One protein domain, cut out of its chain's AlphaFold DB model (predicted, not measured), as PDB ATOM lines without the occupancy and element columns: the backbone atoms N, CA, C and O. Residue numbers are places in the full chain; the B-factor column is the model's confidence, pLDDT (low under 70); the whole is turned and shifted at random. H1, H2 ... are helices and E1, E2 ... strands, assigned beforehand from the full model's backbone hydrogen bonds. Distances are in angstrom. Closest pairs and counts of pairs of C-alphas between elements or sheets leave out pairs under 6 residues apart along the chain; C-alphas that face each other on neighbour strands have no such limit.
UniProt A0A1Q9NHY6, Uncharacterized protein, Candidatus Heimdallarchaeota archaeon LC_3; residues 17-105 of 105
ATOM      1  N   SER A  17     -24.189 -17.385  47.641       63.78
ATOM      2  CA  SER A  17     -23.437 -16.868  46.490       63.78
ATOM      3  C   SER A  17     -23.559 -15.348  46.307       63.78
ATOM      4  O   SER A  17     -22.589 -14.681  45.938       63.78
ATOM      5  N   LYS A  18     -24.726 -14.762  46.607       68.19
ATOM      6  CA  LYS A  18     -24.924 -13.304  46.562       68.19
ATOM      7  C   LYS A  18     -24.276 -12.610  47.761       68.19
ATOM      8  O   LYS A  18     -23.709 -11.533  47.573       68.19
ATOM      9  N   LYS A  19     -24.288 -13.219  48.956       74.12
ATOM     10  CA  LYS A  19     -23.598 -12.679  50.147       74.12
ATOM     11  C   LYS A  19     -22.095 -12.542  49.905       74.12
ATOM     12  O   LYS A  19     -21.526 -11.484  50.170       74.12
ATOM     13  N   ILE A  20     -21.480 -13.572  49.322       76.69
ATOM     14  CA  ILE A  20     -20.051 -13.596  48.981       76.69
ATOM     15  C   ILE A  20     -19.706 -12.475  47.995       76.69
ATOM     16  O   ILE A  20     -18.803 -11.680  48.255       76.69
ATOM     17  N   LYS A  21     -20.473 -12.332  46.906       78.62
ATOM     18  CA  LYS A  21     -20.240 -11.276  45.908       78.62
ATOM     19  C   LYS A  21     -20.300  -9.871  46.518       78.62
ATOM     20  O   LYS A  21     -19.460  -9.026  46.204       78.62
ATOM     21  N   VAL A  22     -21.261  -9.623  47.411       83.62
ATOM     22  CA  VAL A  22     -21.380  -8.337  48.117       83.62
ATOM     23  C   VAL A  22     -20.200  -8.127  49.070       83.62
ATOM     24  O   VAL A  22     -19.631  -7.035  49.085       83.62
ATOM     25  N   ARG A  23     -19.791  -9.160  49.822       84.25
ATOM     26  CA  ARG A  23     -18.626  -9.112  50.722       84.25
ATOM     27  C   ARG A  23     -17.351  -8.764  49.952       84.25
ATOM     28  O   ARG A  23     -16.705  -7.782  50.297       84.25
ATOM     29  N   ILE A  24     -17.042  -9.479  48.868       88.38
ATOM     30  CA  ILE A  24     -15.848  -9.230  48.038       88.38
ATOM     31  C   ILE A  24     -15.863  -7.808  47.471       88.38
ATOM     32  O   ILE A  24     -14.874  -7.092  47.585       88.38
ATOM     33  N   THR A  25     -16.997  -7.367  46.917       88.50
ATOM     34  CA  THR A  25     -17.127  -6.005  46.366       88.50
ATOM     35  C   THR A  25     -16.823  -4.940  47.422       88.50
ATOM     36  O   THR A  25     -16.128  -3.968  47.142       88.50
ATOM     37  N   LYS A  26     -17.303  -5.126  48.660       89.62
ATOM     38  CA  LYS A  26     -16.999  -4.215  49.773       89.62
ATOM     39  C   LYS A  26     -15.512  -4.206  50.129       89.62
ATOM     40  O   LYS A  26     -14.980  -3.137  50.414       89.62
ATOM     41  N   LEU A  27     -14.849  -5.365  50.110       92.31
ATOM     42  CA  LEU A  27     -13.414  -5.468  50.388       92.31
ATOM     43  C   LEU A  27     -12.573  -4.783  49.301       92.31
ATOM     44  O   LEU A  27     -11.664  -4.032  49.632       92.31
ATOM     45  N   LEU A  28     -12.914  -4.969  48.022       90.69
ATOM     46  CA  LEU A  28     -12.190  -4.368  46.893       90.69
ATOM     47  C   LEU A  28     -12.267  -2.833  46.858       90.69
ATOM     48  O   LEU A  28     -11.355  -2.187  46.353       90.69
ATOM     49  N   ASN A  29     -13.330  -2.245  47.411       92.25
ATOM     50  CA  ASN A  29     -13.493  -0.791  47.485       92.25
ATOM     51  C   ASN A  29     -12.749  -0.147  48.670       92.25
ATOM     52  O   ASN A  29     -12.760   1.077  48.806       92.25
ATOM     53  N   ARG A  30     -12.122  -0.938  49.548       91.38
ATOM     54  CA  ARG A  30     -11.332  -0.436  50.678       91.38
ATOM     55  C   ARG A  30      -9.847  -0.389  50.305       91.38
ATOM     56  O   ARG A  30      -9.353  -1.318  49.670       91.38
ATOM     57  N   PRO A  31      -9.095   0.642  50.731       89.56
ATOM     58  CA  PRO A  31      -7.652   0.656  50.528       89.56
ATOM     59  C   PRO A  31      -6.975  -0.556  51.206       89.56
ATOM     60  O   PRO A  31      -7.319  -0.859  52.354       89.56
ATOM     61  N   PRO A  32      -5.982  -1.215  50.571       84.75
ATOM     62  CA  PRO A  32      -5.395  -2.468  51.071       84.75
ATOM     63  C   PRO A  32      -4.799  -2.401  52.483       84.75
ATOM     64  O   PRO A  32      -4.774  -3.403  53.197       84.75
ATOM     65  N   VAL A  33      -4.325  -1.222  52.902       87.19
ATOM     66  CA  VAL A  33      -3.772  -0.984  54.247       87.19
ATOM     67  C   VAL A  33      -4.813  -1.157  55.357       87.19
ATOM     68  O   VAL A  33      -4.455  -1.498  56.477       87.19
ATOM     69  N   TYR A  34      -6.098  -0.974  55.041       90.75
ATOM     70  CA  TYR A  34      -7.194  -1.099  55.999       90.75
ATOM     71  C   TYR A  34      -7.829  -2.486  56.017       90.75
ATOM     72  O   TYR A  34      -8.804  -2.677  56.741       90.75
ATOM     73  N   LEU A  35      -7.345  -3.429  55.207       90.75
ATOM     74  CA  LEU A  35      -7.846  -4.798  55.203       90.75
ATOM     75  C   LEU A  35      -7.159  -5.620  56.294       90.75
ATOM     76  O   LEU A  35      -5.932  -5.570  56.436       90.75
ATOM     77  N   THR A  36      -7.944  -6.403  57.032       91.69
ATOM     78  CA  THR A  36      -7.402  -7.376  57.986       91.69
ATOM     79  C   THR A  36      -6.688  -8.515  57.251       91.69
ATOM     80  O   THR A  36      -6.852  -8.704  56.043       91.69
ATOM     81  N   ALA A  37      -5.880  -9.291  57.976       90.56
ATOM     82  CA  ALA A  37      -5.221 -10.474  57.424       90.56
ATOM     83  C   ALA A  37      -6.241 -11.488  56.858       90.56
ATOM     84  O   ALA A  37      -6.057 -11.984  55.747       90.56
ATOM     85  N   GLU A  38      -7.367 -11.692  57.549       91.06
ATOM     86  CA  GLU A  38      -8.467 -12.555  57.096       91.06
ATOM     87  C   GLU A  38      -9.114 -12.010  55.815       91.06
ATOM     88  O   GLU A  38      -9.345 -12.739  54.855       91.06
ATOM     89  N   GLU A  39      -9.366 -10.699  55.748       91.62
ATOM     90  CA  GLU A  39      -9.950 -10.068  54.559       91.62
ATOM     91  C   GLU A  39      -9.027 -10.186  53.341       91.62
ATOM     92  O   GLU A  39      -9.492 -10.444  52.229       91.62
ATOM     93  N   LYS A  40      -7.715 -10.040  53.541       91.62
ATOM     94  CA  LYS A  40      -6.718 -10.246  52.485       91.62
ATOM     95  C   LYS A  40      -6.646 -11.707  52.054       91.62
ATOM     96  O   LYS A  40      -6.551 -11.973  50.858       91.62
ATOM     97  N   TRP A  41      -6.740 -12.644  52.996       92.81
ATOM     98  CA  TRP A  41      -6.827 -14.070  52.693       92.81
ATOM     99  C   TRP A  41      -8.045 -14.398  51.833       92.81
ATOM    100  O   TRP A  41      -7.908 -15.046  50.800       92.81
ATOM    101  N   ILE A  42      -9.212 -13.857  52.185       91.94
ATOM    102  CA  ILE A  42     -10.439 -14.010  51.402       91.94
ATOM    103  C   ILE A  42     -10.250 -13.498  49.971       91.94
ATOM    104  O   ILE A  42     -10.674 -14.163  49.027       91.94
ATOM    105  N   LEU A  43      -9.601 -12.345  49.780       91.62
ATOM    106  CA  LEU A  43      -9.324 -11.820  48.439       91.62
ATOM    107  C   LEU A  43      -8.396 -12.740  47.631       91.62
ATOM    108  O   LEU A  43      -8.654 -12.961  46.448       91.62
ATOM    109  N   ILE A  44      -7.361 -13.316  48.251       91.69
ATOM    110  CA  ILE A  44      -6.479 -14.283  47.580       91.69
ATOM    111  C   ILE A  44      -7.219 -15.584  47.261       91.69
ATOM    112  O   ILE A  44      -7.134 -16.058  46.128       91.69
ATOM    113  N   GLY A  45      -7.965 -16.139  48.217       90.31
ATOM    114  CA  GLY A  45      -8.778 -17.337  48.009       90.31
ATOM    115  C   GLY A  45      -9.773 -17.140  46.868       90.31
ATOM    116  O   GLY A  45      -9.862 -17.974  45.970       90.31
ATOM    117  N   THR A  46     -10.421 -15.970  46.818       89.19
ATOM    118  CA  THR A  46     -11.289 -15.561  45.703       89.19
ATOM    119  C   THR A  46     -10.536 -15.565  44.376       89.19
ATOM    120  O   THR A  46     -11.027 -16.128  43.400       89.19
ATOM    121  N   LEU A  47      -9.361 -14.926  44.323       89.75
ATOM    122  CA  LEU A  47      -8.556 -14.824  43.109       89.75
ATOM    123  C   LEU A  47      -8.167 -16.211  42.599       89.75
ATOM    124  O   LEU A  47      -8.403 -16.515  41.437       89.75
ATOM    125  N   LEU A  48      -7.610 -17.060  43.461       89.19
ATOM    126  CA  LEU A  48      -7.142 -18.393  43.080       89.19
ATOM    127  C   LEU A  48      -8.297 -19.320  42.694       89.19
ATOM    128  O   LEU A  48      -8.146 -20.124  41.774       89.19
ATOM    129  N   ASN A  49      -9.474 -19.148  43.301       87.06
ATOM    130  CA  ASN A  49     -10.684 -19.856  42.896       87.06
ATOM    131  C   ASN A  49     -11.095 -19.542  41.440       87.06
ATOM    132  O   ASN A  49     -11.598 -20.413  40.736       87.06
ATOM    133  N   LEU A  50     -10.818 -18.330  40.936       84.81
ATOM    134  CA  LEU A  50     -11.034 -17.988  39.517       84.81
ATOM    135  C   LEU A  50     -10.057 -18.699  38.566       84.81
ATOM    136  O   LEU A  50     -10.334 -18.791  37.372       84.81
ATOM    137  N   PHE A  51      -8.940 -19.214  39.082       85.31
ATOM    138  CA  PHE A  51      -7.931 -19.964  38.329       85.31
ATOM    139  C   PHE A  51      -8.020 -21.483  38.549       85.31
ATOM    140  O   PHE A  51      -7.072 -22.206  38.248       85.31
ATOM    141  N   GLY A  52      -9.156 -21.981  39.048       84.00
ATOM    142  CA  GLY A  52      -9.416 -23.417  39.184       84.00
ATOM    143  C   GLY A  52      -8.961 -24.040  40.505       84.00
ATOM    144  O   GLY A  52      -9.047 -25.257  40.651       84.00
ATOM    145  N   ALA A  53      -8.515 -23.238  41.477       89.62
ATOM    146  CA  ALA A  53      -8.510 -23.682  42.868       89.62
ATOM    147  C   ALA A  53      -9.954 -23.772  43.394       89.62
ATOM    148  O   ALA A  53     -10.865 -23.187  42.812       89.62
ATOM    149  N   ASN A  54     -10.164 -24.471  44.505       91.25
ATOM    150  CA  ASN A  54     -11.435 -24.448  45.223       91.25
ATOM    151  C   ASN A  54     -11.226 -23.742  46.566       91.25
ATOM    152  O   ASN A  54     -10.295 -24.080  47.289       91.25
ATOM    153  N   PHE A  55     -12.044 -22.742  46.887       91.00
ATOM    154  CA  PHE A  55     -11.976 -22.028  48.163       91.00
ATOM    155  C   PHE A  55     -13.215 -22.336  49.012       91.00
ATOM    156  O   PHE A  55     -14.332 -21.972  48.636       91.00
ATOM    157  N   ASP A  56     -13.014 -22.997  50.153       90.00
ATOM    158  CA  ASP A  56     -14.044 -23.252  51.158       90.00
ATOM    159  C   ASP A  56     -14.220 -21.999  52.020       90.00
ATOM    160  O   ASP A  56     -13.370 -21.628  52.829       90.00
ATOM    161  N   TRP A  57     -15.351 -21.331  51.825       86.81
ATOM    162  CA  TRP A  57     -15.687 -20.072  52.482       86.81
ATOM    163  C   TRP A  57     -16.063 -20.224  53.954       86.81
ATOM    164  O   TRP A  57     -16.036 -19.228  54.676       86.81
ATOM    165  N   GLU A  58     -16.462 -21.425  54.379       86.38
ATOM    166  CA  GLU A  58     -16.846 -21.696  55.765       86.38
ATOM    167  C   GLU A  58     -15.606 -21.923  56.623       86.38
ATOM    168  O   GLU A  58     -15.525 -21.407  57.737       86.38
ATOM    169  N   LYS A  59     -14.624 -22.649  56.079       88.38
ATOM    170  CA  LYS A  59     -13.367 -22.963  56.773       88.38
ATOM    171  C   LYS A  59     -12.232 -21.989  56.476       88.38
ATOM    172  O   LYS A  59     -11.258 -21.957  57.212       88.38
ATOM    173  N   LEU A  60     -12.385 -21.170  55.433       89.31
ATOM    174  CA  LEU A  60     -11.319 -20.347  54.859       89.31
ATOM    175  C   LEU A  60     -10.142 -21.196  54.356       89.31
ATOM    176  O   LEU A  60      -8.987 -20.774  54.435       89.31
ATOM    177  N   ASP A  61     -10.452 -22.353  53.774       91.06
ATOM    178  CA  ASP A  61      -9.464 -23.291  53.243       91.06
ATOM    179  C   ASP A  61      -9.353 -23.163  51.728       91.06
ATOM    180  O   ASP A  61     -10.349 -23.099  51.006       91.06
ATOM    181  N   LEU A  62      -8.124 -23.165  51.224       90.44
ATOM    182  CA  LEU A  62      -7.839 -23.133  49.799       90.44
ATOM    183  C   LEU A  62      -7.268 -24.473  49.335       90.44
ATOM    184  O   LEU A  62      -6.224 -24.921  49.805       90.44
ATOM    185  N   PHE A  63      -7.928 -25.066  48.349       90.31
ATOM    186  CA  PHE A  63      -7.600 -26.347  47.752       90.31
ATOM    187  C   PHE A  63      -6.991 -26.123  46.370       90.31
ATOM    188  O   PHE A  63      -7.647 -25.584  45.476       90.31
ATOM    189  N   LEU A  64      -5.744 -26.541  46.173       86.25
ATOM    190  CA  LEU A  64      -5.047 -26.404  44.894       86.25
ATOM    191  C   LEU A  64      -5.061 -27.758  44.182       86.25
ATOM    192  O   LEU A  64      -4.483 -28.738  44.657       86.25
ATOM    193  N   ILE A  65      -5.735 -27.804  43.035       77.25
ATOM    194  CA  ILE A  65      -5.878 -29.007  42.216       77.25
ATOM    195  C   ILE A  65      -4.706 -29.043  41.225       77.25
ATOM    196  O   ILE A  65      -4.816 -28.566  40.097       77.25
ATOM    197  N   TRP A  66      -3.556 -29.577  41.646       72.25
ATOM    198  CA  TRP A  66      -2.409 -29.819  40.760       72.25
ATOM    199  C   TRP A  66      -1.961 -31.275  40.806       72.25
ATOM    200  O   TRP A  66      -1.986 -31.912  41.854       72.25
ATOM    201  N   GLY A  67      -1.522 -31.784  39.653       61.28
ATOM    202  CA  GLY A  67      -1.327 -33.217  39.421       61.28
ATOM    203  C   GLY A  67      -0.050 -33.847  39.985       61.28
ATOM    204  O   GLY A  67       0.052 -35.068  39.950       61.28
ATOM    205  N   GLN A  68       0.922 -33.080  40.498       71.62
ATOM    206  CA  GLN A  68       2.170 -33.645  41.032       71.62
ATOM    207  C   GLN A  68       2.369 -33.286  42.506       71.62
ATOM    208  O   GLN A  68       2.331 -32.110  42.867       71.62
ATOM    209  N   LYS A  69       2.626 -34.310  43.339       76.50
ATOM    210  CA  LYS A  69       2.965 -34.182  44.764       76.50
ATOM    211  C   LYS A  69       4.388 -33.629  44.939       76.50
ATOM    212  O   LYS A  69       5.334 -34.390  45.103       76.50
ATOM    213  N   ASP A  70       4.539 -32.311  44.888       83.00
ATOM    214  CA  ASP A  70       5.765 -31.580  45.185       83.00
ATOM    215  C   ASP A  70       5.589 -30.631  46.386       83.00
ATOM    216  O   ASP A  70       4.913 -29.598  46.322       83.00
ATOM    217  N   LEU A  71       6.210 -31.006  47.507       83.88
ATOM    218  CA  LEU A  71       6.149 -30.252  48.755       83.88
ATOM    219  C   LEU A  71       6.874 -28.903  48.661       83.88
ATOM    220  O   LEU A  71       6.441 -27.944  49.302       83.88
ATOM    221  N   ASP A  72       7.945 -28.806  47.876       87.31
ATOM    222  CA  ASP A  72       8.725 -27.575  47.756       87.31
ATOM    223  C   ASP A  72       7.931 -26.521  46.987       87.31
ATOM    224  O   ASP A  72       7.864 -25.361  47.413       87.31
ATOM    225  N   HIS A  73       7.229 -26.939  45.929       84.19
ATOM    226  CA  HIS A  73       6.266 -26.081  45.240       84.19
ATOM    227  C   HIS A  73       5.166 -25.601  46.192       84.19
ATOM    228  O   HIS A  73       4.917 -24.395  46.276       84.19
ATOM    229  N   LEU A  74       4.558 -26.499  46.978       87.38
ATOM    230  CA  LEU A  74       3.539 -26.107  47.956       87.38
ATOM    231  C   LEU A  74       4.074 -25.069  48.952       87.38
ATOM    232  O   LEU A  74       3.413 -24.067  49.235       87.38
ATOM    233  N   LYS A  75       5.282 -25.284  49.482       90.44
ATOM    234  CA  LYS A  75       5.917 -24.362  50.430       90.44
ATOM    235  C   LYS A  75       6.259 -23.019  49.798       90.44
ATOM    236  O   LYS A  75       6.137 -21.994  50.473       90.44
ATOM    237  N   LEU A  76       6.657 -22.997  48.530       90.06
ATOM    238  CA  LEU A  76       6.872 -21.756  47.792       90.06
ATOM    239  C   LEU A  76       5.571 -20.955  47.690       90.06
ATOM    240  O   LEU A  76       5.555 -19.764  47.997       90.06
ATOM    241  N   ILE A  77       4.469 -21.610  47.339       88.44
ATOM    242  CA  ILE A  77       3.165 -20.955  47.217       88.44
ATOM    243  C   ILE A  77       2.654 -20.473  48.567       88.44
ATOM    244  O   ILE A  77       2.214 -19.332  48.659       88.44
ATOM    245  N   GLN A  78       2.798 -21.273  49.627       92.06
ATOM    246  CA  GLN A  78       2.494 -20.850  50.995       92.06
ATOM    247  C   GLN A  78       3.224 -19.541  51.341       92.06
ATOM    248  O   GLN A  78       2.608 -18.589  51.815       92.06
ATOM    249  N   LYS A  79       4.531 -19.456  51.060       92.81
ATOM    250  CA  LYS A  79       5.329 -18.245  51.317       92.81
ATOM    251  C   LYS A  79       4.848 -17.048  50.498       92.81
ATOM    252  O   LYS A  79       4.741 -15.956  51.048       92.81
ATOM    253  N   LEU A  80       4.552 -17.245  49.212       91.38
ATOM    254  CA  LEU A  80       4.041 -16.186  48.337       91.38
ATOM    255  C   LEU A  80       2.686 -15.668  48.826       91.38
ATOM    256  O   LEU A  80       2.497 -14.462  48.963       91.38
ATOM    257  N   VAL A  81       1.764 -16.571  49.150       90.50
ATOM    258  CA  VAL A  81       0.435 -16.216  49.648       90.50
ATOM    259  C   VAL A  81       0.528 -15.485  50.989       90.50
ATOM    260  O   VAL A  81      -0.122 -14.451  51.157       90.50
ATOM    261  N   ASN A  82       1.369 -15.953  51.913       90.75
ATOM    262  CA  ASN A  82       1.579 -15.290  53.203       90.75
ATOM    263  C   ASN A  82       2.187 -13.890  53.026       90.75
ATOM    264  O   ASN A  82       1.780 -12.949  53.700       90.75
ATOM    265  N   ALA A  83       3.126 -13.723  52.089       88.56
ATOM    266  CA  ALA A  83       3.725 -12.424  51.790       88.56
ATOM    267  C   ALA A  83       2.713 -11.431  51.188       88.56
ATOM    268  O   ALA A  83       2.727 -10.255  51.546       88.56
ATOM    269  N   ILE A  84       1.821 -11.893  50.305       89.25
ATOM    270  CA  ILE A  84       0.795 -11.048  49.670       89.25
ATOM    271  C   ILE A  84      -0.316 -10.691  50.667       89.25
ATOM    272  O   ILE A  84      -0.738  -9.537  50.742       89.25
ATOM    273  N   SER A  85      -0.800 -11.669  51.437       87.44
ATOM    274  CA  SER A  85      -1.889 -11.448  52.401       87.44
ATOM    275  C   SER A  85      -1.422 -10.790  53.696       87.44
ATOM    276  O   SER A  85      -2.228 -10.194  54.404       87.44
ATOM    277  N   GLY A  86      -0.137 -10.897  54.033       85.94
ATOM    278  CA  GLY A  86       0.354 -10.581  55.372       85.94
ATOM    279  C   GLY A  86      -0.204 -11.518  56.451       85.94
ATOM    280  O   GLY A  86      -0.147 -11.172  57.629       85.94
ATOM    281  N   ALA A  87      -0.764 -12.667  56.061       85.19
ATOM    282  CA  ALA A  87      -1.324 -13.663  56.960       85.19
ATOM    283  C   ALA A  87      -0.448 -14.913  57.026       85.19
ATOM    284  O   ALA A  87       0.308 -15.206  56.101       85.19
ATOM    285  N   GLN A  88      -0.565 -15.668  58.115       89.50
ATOM    286  CA  GLN A  88       0.029 -16.995  58.195       89.50
ATOM    287  C   GLN A  88      -1.006 -18.028  57.758       89.50
ATOM    288  O   GLN A  88      -2.152 -17.998  58.190       89.50
ATOM    289  N   SER A  89      -0.582 -18.943  56.897       91.38
ATOM    290  CA  SER A  89      -1.350 -20.129  56.525       91.38
ATOM    291  C   SER A  89      -0.570 -21.389  56.867       91.38
ATOM    292  O   SER A  89       0.662 -21.351  56.973       91.38
ATOM    293  N   ARG A  90      -1.263 -22.519  56.988       93.25
ATOM    294  CA  ARG A  90      -0.690 -23.861  57.103       93.25
ATOM    295  C   ARG A  90      -0.867 -24.602  55.782       93.25
ATOM    296  O   ARG A  90      -1.978 -24.701  55.287       93.25
ATOM    297  N   ALA A  91       0.215 -25.162  55.241       92.12
ATOM    298  CA  ALA A  91       0.177 -25.930  53.994       92.12
ATOM    299  C   ALA A  91       0.456 -27.421  54.220       92.12
ATOM    300  O   ALA A  91       1.466 -27.756  54.855       92.12
ATOM    301  N   TYR A  92      -0.386 -28.292  53.661       91.25
ATOM    302  CA  TYR A  92      -0.195 -29.746  53.634       91.25
ATOM    303  C   TYR A  92      -0.877 -30.389  52.414       91.25
ATOM    304  O   TYR A  92      -1.672 -29.756  51.725       91.25
ATOM    305  N   TYR A  93      -0.528 -31.643  52.122       88.19
ATOM    306  CA  TYR A  93      -1.222 -32.453  51.120       88.19
ATOM    307  C   TYR A  93      -2.269 -33.319  51.812       88.19
ATOM    308  O   TYR A  93      -1.946 -33.996  52.788       88.19
ATOM    309  N   ASP A  94      -3.497 -33.294  51.313       87.19
ATOM    310  CA  ASP A  94      -4.561 -34.197  51.724       87.19
ATOM    311  C   ASP A  94      -4.543 -35.428  50.812       87.19
ATOM    312  O   ASP A  94      -4.996 -35.381  49.667       87.19
ATOM    313  N   ASP A  95      -3.992 -36.532  51.323       84.06
ATOM    314  CA  ASP A  95      -3.906 -37.801  50.594       84.06
ATOM    315  C   ASP A  95      -5.288 -38.441  50.341       84.06
ATOM    316  O   ASP A  95      -5.401 -39.288  49.458       84.06
ATOM    317  N   SER A  96      -6.341 -38.059  51.079       86.75
ATOM    318  CA  SER A  96      -7.689 -38.621  50.894       86.75
ATOM    319  C   SER A  96      -8.415 -38.023  49.691       86.75
ATOM    320  O   SER A  96      -9.128 -38.723  48.975       86.75
ATOM    321  N   GLU A  97      -8.182 -36.736  49.443       82.81
ATOM    322  CA  GLU A  97      -8.769 -35.987  48.332       82.81
ATOM    323  C   GLU A  97      -7.774 -35.783  47.176       82.81
ATOM    324  O   GLU A  97      -8.151 -35.291  46.114       82.81
ATOM    325  N   CYS A  98      -6.514 -36.194  47.354       82.81
ATOM    326  CA  CYS A  98      -5.406 -35.985  46.420       82.81
ATOM    327  C   CYS A  98      -5.176 -34.502  46.067       82.81
ATOM    328  O   CYS A  98      -4.797 -34.174  44.939       82.81
ATOM    329  N   VAL A  99      -5.379 -33.602  47.032       86.38
ATOM    330  CA  VAL A  99      -5.324 -32.141  46.849       86.38
ATOM    331  C   VAL A  99      -4.347 -31.483  47.808       86.38
ATOM    332  O   VAL A  99      -4.118 -31.933  48.929       86.38
ATOM    333  N   TRP A 100      -3.787 -30.356  47.386       88.88
ATOM    334  CA  TRP A 100      -3.064 -29.477  48.295       88.88
ATOM    335  C   TRP A 100      -4.036 -28.612  49.069       88.88
ATOM    336  O   TRP A 100      -4.924 -28.018  48.461       88.88
ATOM    337  N   ARG A 101      -3.820 -28.466  50.373       90.88
ATOM    338  CA  ARG A 101      -4.600 -27.572  51.223       90.88
ATOM    339  C   ARG A 101      -3.721 -26.486  51.821       90.88
ATOM    340  O   ARG A 101      -2.612 -26.748  52.297       90.88
ATOM    341  N   LEU A 102      -4.245 -25.268  51.797       92.62
ATOM    342  CA  LEU A 102      -3.766 -24.137  52.571       92.62
ATOM    343  C   LEU A 102      -4.889 -23.679  53.503       92.62
ATOM    344  O   LEU A 102      -5.926 -23.223  53.030       92.62
ATOM    345  N   GLU A 103      -4.660 -23.777  54.805       92.31
ATOM    346  CA  GLU A 103      -5.601 -23.343  55.843       92.31
ATOM    347  C   GLU A 103      -5.150 -22.001  56.410       92.31
ATOM    348  O   GLU A 103      -3.963 -21.810  56.701       92.31
ATOM    349  N   TYR A 104      -6.083 -21.076  56.594       88.25
ATOM    350  CA  TYR A 104      -5.811 -19.830  57.303       88.25
ATOM    351  C   TYR A 104      -5.628 -20.092  58.808       88.25
ATOM    352  O   TYR A 104      -6.398 -20.852  59.392       88.25
ATOM    353  N   SER A 105      -4.594 -19.506  59.430       78.19
ATOM    354  CA  SER A 105      -4.258 -19.694  60.859       78.19
ATOM    355  C   SER A 105      -4.637 -18.507  61.739       78.19
ATOM    356  O   SER A 105      -4.522 -17.352  61.268       78.19
TER     357      SER A 105
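This is residues 17 to 105 of the 105 residues of an uncharacterized protein of Candidatus Heimdallarchaeota archaeon LC_3 (UniProt A0A1Q9NHY6). A twisted sheet of four strands has two helices, H2 and H3, over one face, and no named helix covers the other face; H2 and H3 slant to each other and meet near the end of H3. A further helix, H1, lies off the sheet and packs on H2 alone among the named helices. The printed part has 89 residues, with three named helices and four named strands in the order H1 H2 E1 E2 H3 E3 E4; the class is mixed, helices and strands. The sheet's order is E1, E2, E4, E3, antiparallel throughout. The whole is compact, with a radius of gyration of the C-alphas of 13.2 A and spans of 37 by 27 by 20 A.

H1, residues 17 to 28, begins with C-alpha 17 at (-23.437, -16.868, 46.490) and is 16.8 A long. H2, residues 37 to 49, measures 18.1 A. E1, residues 54 to 56, and E2, residues 61 to 64, form a hairpin. H3, residues 71 to 85, is 20.8 A long and begins at (6.149, -30.252, 48.755). E3, residues 89 to 94, 15.2 A, and E4, residues 99 to 104, 16.2 A, form a second hairpin; C-alpha 104 is at (-5.811, -19.830, 57.303).

The sheet is only just strongly twisted, its C-alphas lying up to 4.1 A off the best plane. E1 and E2 are antiparallel at 168 degrees, with N 56 and O 61 2.8 A apart, within hydrogen-bond range. Also within range are N 62 and O 102, 2.8 A, between E2 and E4, and N 101 and O 92, 2.8 A, between E4 and E3. H2 and H3 are on the same face, in two layers, helices on one side of a sheet. H2 has a height over the sheet of 8.8 A; its closest C-alpha pair with E1 is Gly 45 and Phe 55, 5.7 A. H3, at a height of 9.3 A, lies over E4 and E3; the C-alphas of Gln 78 and Ala 91 are its closest to E3, 6.3 A. E2, H3 and E3 form a split strand-helix-strand unit, two strands running the same way with E4 between them, and its crossover is right-handed. H3, with residues 81 to 85 alone, touches H2 at a steep tilt of 55 degrees, opposite ways; the closest C-alphas are Lys 40 and Ser 85, 5.0 A. H1, with residues 24 to 27 alone, touches H2; the closest C-alphas are Ile 24 and Leu 43, 7.0 A. H1 is not on the sheet and is apart from H3. In H1, H2 and H3 every O i to N i+4 pair is within hydrogen-bond range.

The C-alphas of Pro 31 and Ser 96 are the two farthest apart, 39.3 A. The printed part has no cut, and no link is long. The mean pLDDT of the printed part is 86.9; residues 17 to 18 and residue 67 are under 70.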